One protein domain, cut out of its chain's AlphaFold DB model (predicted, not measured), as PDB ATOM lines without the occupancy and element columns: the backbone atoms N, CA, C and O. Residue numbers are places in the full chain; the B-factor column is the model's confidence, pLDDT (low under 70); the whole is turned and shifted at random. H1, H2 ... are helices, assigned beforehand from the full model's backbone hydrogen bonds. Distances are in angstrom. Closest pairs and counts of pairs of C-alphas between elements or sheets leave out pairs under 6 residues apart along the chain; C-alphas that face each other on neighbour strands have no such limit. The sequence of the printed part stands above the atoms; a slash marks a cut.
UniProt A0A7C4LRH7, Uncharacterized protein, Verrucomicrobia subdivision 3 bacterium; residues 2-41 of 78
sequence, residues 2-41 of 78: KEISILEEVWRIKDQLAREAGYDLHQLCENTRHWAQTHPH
ATOM      1  N   LYS A   2       7.695 -35.243  16.702       49.44
ATOM      2  CA  LYS A   2       8.778 -35.177  17.690       49.44
ATOM      3  C   LYS A   2       9.794 -34.182  17.137       49.44
ATOM      4  O   LYS A   2      10.376 -34.465  16.094       49.44
ATOM      5  N   GLU A   3       9.912 -33.005  17.747       60.25
ATOM      6  CA  GLU A   3      10.983 -32.074  17.398       60.25
ATOM      7  C   GLU A   3      12.295 -32.739  17.791       60.25
ATOM      8  O   GLU A   3      12.682 -32.744  18.957       60.25
ATOM      9  N   ILE A   4      12.920 -33.397  16.820       63.16
ATOM     10  CA  ILE A   4      14.302 -33.831  16.945       63.16
ATOM     11  C   ILE A   4      15.089 -32.532  16.973       63.16
ATOM     12  O   ILE A   4      15.021 -31.737  16.029       63.16
ATOM     13  N   SER A   5      15.762 -32.274  18.091       82.81
ATOM     14  CA  SER A   5      16.558 -31.062  18.212       82.81
ATOM     15  C   SER A   5      17.604 -31.065  17.104       82.81
ATOM     16  O   SER A   5      18.176 -32.110  16.792       82.81
ATOM     17  N   ILE A   6      17.902 -29.901  16.521       82.75
ATOM     18  CA  ILE A   6      18.955 -29.757  15.500       82.75
ATOM     19  C   ILE A   6      20.254 -30.434  15.970       82.75
ATOM     20  O   ILE A   6      20.961 -31.054  15.182       82.75
ATOM     21  N   LEU A   7      20.532 -30.373  17.275       80.62
ATOM     22  CA  LEU A   7      21.688 -31.022  17.876       80.62
ATOM     23  C   LEU A   7      21.644 -32.555  17.780       80.62
ATOM     24  O   LEU A   7      22.671 -33.166  17.497       80.62
ATOM     25  N   GLU A   8      20.488 -33.177  18.003       84.25
ATOM     26  CA  GLU A   8      20.322 -34.633  17.918       84.25
ATOM     27  C   GLU A   8      20.507 -35.128  16.483       84.25
ATOM     28  O   GLU A   8      21.167 -36.142  16.263       84.25
ATOM     29  N   GLU A   9      19.991 -34.386  15.503       85.94
ATOM     30  CA  GLU A   9      20.157 -34.741  14.094       85.94
ATOM     31  C   GLU A   9      21.622 -34.619  13.661       85.94
ATOM     32  O   GLU A   9      22.160 -35.527  13.028       85.94
ATOM     33  N   VAL A  10      22.310 -33.552  14.085       87.56
ATOM     34  CA  VAL A  10      23.757 -33.398  13.863       87.56
ATOM     35  C   VAL A  10      24.532 -34.557  14.491       87.56
ATOM     36  O   VAL A  10      25.434 -35.113  13.861       87.56
ATOM     37  N   TRP A  11      24.169 -34.966  15.708       86.94
ATOM     38  CA  TRP A  11      24.788 -36.112  16.371       86.94
ATOM     39  C   TRP A  11      24.554 -37.422  15.622       86.94
ATOM     40  O   TRP A  11      25.495 -38.202  15.467       86.94
ATOM     41  N   ARG A  12      23.337 -37.647  15.120       88.06
ATOM     42  CA  ARG A  12      22.986 -38.843  14.351       88.06
ATOM     43  C   ARG A  12      23.747 -38.913  13.029       88.06
ATOM     44  O   ARG A  12      24.277 -39.966  12.691       88.06
ATOM     45  N   ILE A  13      23.848 -37.792  12.315       87.81
ATOM     46  CA  ILE A  13      24.612 -37.697  11.064       87.81
ATOM     47  C   ILE A  13      26.095 -37.974  11.328       87.81
ATOM     48  O   ILE A  13      26.702 -38.778  10.627       87.81
ATOM     49  N   LYS A  14      26.675 -37.370  12.373       86.81
ATOM     50  CA  LYS A  14      28.070 -37.623  12.765       86.81
ATOM     51  C   LYS A  14      28.315 -39.104  13.056       86.81
ATOM     52  O   LYS A  14      29.328 -39.645  12.629       86.81
ATOM     53  N   ASP A  15      27.418 -39.742  13.804       86.56
ATOM     54  CA  ASP A  15      27.564 -41.149  14.184       86.56
ATOM     55  C   ASP A  15      27.468 -42.087  12.973       86.56
ATOM     56  O   ASP A  15      28.272 -43.006  12.829       86.56
ATOM     57  N   GLN A  16      26.560 -41.788  12.041       88.56
ATOM     58  CA  GLN A  16      26.456 -42.496  10.770       88.56
ATOM     59  C   GLN A  16      27.738 -42.356   9.931       88.56
ATOM     60  O   GLN A  16      28.271 -43.359   9.462       88.56
ATOM     61  N   LEU A  17      28.282 -41.140   9.807       85.38
ATOM     62  CA  LEU A  17      29.538 -40.901   9.088       85.38
ATOM     63  C   LEU A  17      30.728 -41.607   9.754       85.38
ATOM     64  O   LEU A  17      31.583 -42.169   9.072       85.38
ATOM     65  N   ALA A  18      30.785 -41.610  11.089       82.75
ATOM     66  CA  ALA A  18      31.808 -42.339  11.828       82.75
ATOM     67  C   ALA A  18      31.706 -43.846  11.564       82.75
ATOM     68  O   ALA A  18      32.719 -44.493  11.317       82.75
ATOM     69  N   ARG A  19      30.490 -44.401  11.548       88.88
ATOM     70  CA  ARG A  19      30.251 -45.810  11.229       88.88
ATOM     71  C   ARG A  19      30.676 -46.168   9.803       88.88
ATOM     72  O   ARG A  19      31.275 -47.221   9.606       88.88
ATOM     73  N   GLU A  20      30.398 -45.306   8.828       84.56
ATOM     74  CA  GLU A  20      30.834 -45.479   7.433       84.56
ATOM     75  C   GLU A  20      32.362 -45.458   7.293       84.56
ATOM     76  O   GLU A  20      32.917 -46.206   6.492       84.56
ATOM     77  N   ALA A  21      33.046 -44.668   8.123       83.06
ATOM     78  CA  ALA A  21      34.505 -44.635   8.217       83.06
ATOM     79  C   ALA A  21      35.097 -45.737   9.123       83.06
ATOM     80  O   ALA A  21      36.280 -45.692   9.447       83.06
ATOM     81  N   GLY A  22      34.301 -46.703   9.598       87.12
ATOM     82  CA  GLY A  22      34.783 -47.757  10.502       87.12
ATOM     83  C   GLY A  22      35.259 -47.243  11.867       87.12
ATOM     84  O   GLY A  22      36.105 -47.869  12.498       87.12
ATOM     85  N   TYR A  23      34.730 -46.103  12.315       83.38
ATOM     86  CA  TYR A  23      35.174 -45.330  13.478       83.38
ATOM     87  C   TYR A  23      36.620 -44.816  13.391       83.38
ATOM     88  O   TYR A  23      37.161 -44.341  14.393       83.38
ATOM     89  N   ASP A  24      37.236 -44.834  12.205       88.88
ATOM     90  CA  ASP A  24      38.512 -44.169  11.982       88.88
ATOM     91  C   ASP A  24      38.293 -42.652  11.881       88.88
ATOM     92  O   ASP A  24      37.771 -42.115  10.898       88.88
ATOM     93  N   LEU A  25      38.707 -41.950  12.936       81.75
ATOM     94  CA  LEU A  25      38.615 -40.498  13.027       81.75
ATOM     95  C   LEU A  25      39.412 -39.804  11.914       81.75
ATOM     96  O   LEU A  25      38.990 -38.758  11.422       81.75
ATOM     97  N   HIS A  26      40.542 -40.379  11.501       85.25
ATOM     98  CA  HIS A  26      41.371 -39.811  10.449       85.25
ATOM     99  C   HIS A  26      40.638 -39.869   9.106       85.25
ATOM    100  O   HIS A  26      40.508 -38.848   8.429       85.25
ATOM    101  N   GLN A  27      40.057 -41.024   8.773       82.31
ATOM    102  CA  GLN A  27      39.272 -41.190   7.552       82.31
ATOM    103  C   GLN A  27      38.002 -40.326   7.550       82.31
ATOM    104  O   GLN A  27      37.675 -39.711   6.533       82.31
ATOM    105  N   LEU A  28      37.328 -40.192   8.695       83.44
ATOM    106  CA  LEU A  28      36.195 -39.278   8.849       83.44
ATOM    107  C   LEU A  28      36.592 -37.818   8.563       83.44
ATOM    108  O   LEU A  28      35.882 -37.111   7.841       83.44
ATOM    109  N   CYS A  29      37.728 -37.361   9.102       85.44
ATOM    110  CA  CYS A  29      38.240 -36.012   8.864       85.44
ATOM    111  C   CYS A  29      38.596 -35.777   7.390       85.44
ATOM    112  O   CYS A  29      38.248 -34.726   6.846       85.44
ATOM    113  N   GLU A  30      39.246 -36.738   6.733       88.62
ATOM    114  CA  GLU A  30      39.600 -36.633   5.313       88.62
ATOM    115  C   GLU A  30      38.361 -36.605   4.409       88.62
ATOM    116  O   GLU A  30      38.270 -35.749   3.522       88.62
ATOM    117  N   ASN A  31      37.369 -37.458   4.681       84.81
ATOM    118  CA  ASN A  31      36.097 -37.480   3.954       84.81
ATOM    119  C   ASN A  31      35.335 -36.159   4.120       84.81
ATOM    120  O   ASN A  31      34.848 -35.587   3.145       84.81
ATOM    121  N   THR A  32      35.284 -35.630   5.346       84.50
ATOM    122  CA  THR A  32      34.628 -34.344   5.629       84.50
ATOM    123  C   THR A  32      35.334 -33.193   4.910       84.50
ATOM    124  O   THR A  32      34.678 -32.302   4.369       84.50
ATOM    125  N   ARG A  33      36.672 -33.216   4.847       85.62
ATOM    126  CA  ARG A  33      37.453 -32.201   4.126       85.62
ATOM    127  C   ARG A  33      37.220 -32.274   2.617       85.62
ATOM    128  O   ARG A  33      37.011 -31.233   1.999       85.62
ATOM    129  N   HIS A  34      37.200 -33.474   2.038       87.38
ATOM    130  CA  HIS A  34      36.849 -33.678   0.628       87.38
ATOM    131  C   HIS A  34      35.434 -33.182   0.319       87.38
ATOM    132  O   HIS A  34      35.205 -32.504  -0.687       87.38
ATOM    133  N   TRP A  35      34.479 -33.463   1.206       84.44
ATOM    134  CA  TRP A  35      33.116 -32.976   1.062       84.44
ATOM    135  C   TRP A  35      33.061 -31.442   1.090       84.44
ATOM    136  O   TRP A  35      32.472 -30.840   0.198       84.44
ATOM    137  N   ALA A  36      33.757 -30.797   2.030       83.88
ATOM    138  CA  ALA A  36      33.824 -29.337   2.114       83.88
ATOM    139  C   ALA A  36      34.484 -28.684   0.881       83.88
ATOM    140  O   ALA A  36      34.077 -27.602   0.467       83.88
ATOM    141  N   GLN A  37      35.477 -29.338   0.270       84.62
ATOM    142  CA  GLN A  37      36.121 -28.852  -0.959       84.62
ATOM    143  C   GLN A  37      35.207 -28.956  -2.186       84.62
ATOM    144  O   GLN A  37      35.225 -28.081  -3.046       84.62
ATOM    145  N   THR A  38      34.411 -30.023  -2.268       86.94
ATOM    146  CA  THR A  38      33.475 -30.265  -3.380       86.94
ATOM    147  C   THR A  38      32.148 -29.524  -3.223       86.94
ATOM    148  O   THR A  38      31.459 -29.294  -4.214       86.94
ATOM    149  N   HIS A  39      31.816 -29.105  -1.999       77.12
ATOM    150  CA  HIS A  39      30.610 -28.351  -1.659       77.12
ATOM    151  C   HIS A  39      30.984 -26.986  -1.060       77.12
ATOM    152  O   HIS A  39      30.773 -26.757   0.137       77.12
ATOM    153  N   PRO A  40      31.543 -26.063  -1.867       75.50
ATOM    154  CA  PRO A  40      31.851 -24.720  -1.402       75.50
ATOM    155  C   PRO A  40      30.580 -24.044  -0.882       75.50
ATOM    156  O   PRO A  40      29.518 -24.083  -1.505       75.50
ATOM    157  N   HIS A  41      30.676 -23.440   0.299       68.62
ATOM    158  CA  HIS A  41      29.532 -22.803   0.934       68.62
ATOM    159  C   HIS A  41      29.082 -21.589   0.108       68.62
ATOM    160  O   HIS A  41      29.841 -20.640  -0.069       68.62
TER     161      HIS A  41
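This is residues 2 to 41 of the 78 residues of an uncharacterized protein of Verrucomicrobia subdivision 3 bacterium (UniProt A0A7C4LRH7). Two helices of similar length, H1 and H2, meet near their ends as a wide V, almost an L, with a tight link at the corner and both arms reaching away from it. H1 makes one arm, with residues 2 to 5 before it; H2 makes the other, with residues 39 to 41 after it. The printed part has 40 residues with two named helices, in the order H1, H2, and no named strand; the class is all helix. The whole is loose, with a radius of gyration of the C-alphas of 11.8 A, and flat, spanning 33 by 27 by 10 A.

The printed part begins at Lys 2, whose C-alpha is at (8.778, -35.177, 17.690). H1, residues 6 to 20, begins with C-alpha 6 at (18.955, -29.757, 15.500) and is 21.3 A from first to last C-alpha. H2, residues 25 to 38, is 20.0 A long by the same measure and ends with C-alpha 38 at (33.475, -30.265, -3.380).

H1 and H2 only just touch, with 3 pairs of C-alphas within 8 A. H1 touches H2 with residues 17 to 18 alone, and H2 touches H1 with residues 25 to 28 alone. Their closest C-alphas, those of Ala 18 and Leu 28, are 6.1 A apart, while the centres are 14.4 A apart. The helices run opposite ways at a steep tilt of 69 degrees, only just short of about perpendicular. In both H1 and H2 every O i to N i+4 pair is within hydrogen-bond range.

The two C-alphas farthest apart, those of Lys 2 and His 26, are 33.7 A apart. Residues 2 to 13, of which 6 to 13 belong to H1, stand free, and so do residues 33 to 41, of which 33 to 38 belong to H2. The link from H1 to H2, 4 residues, is tight, and the printed part has no cut. The mean pLDDT of the printed part is 82.4; residues 2 to 4 and residue 41 are under 70.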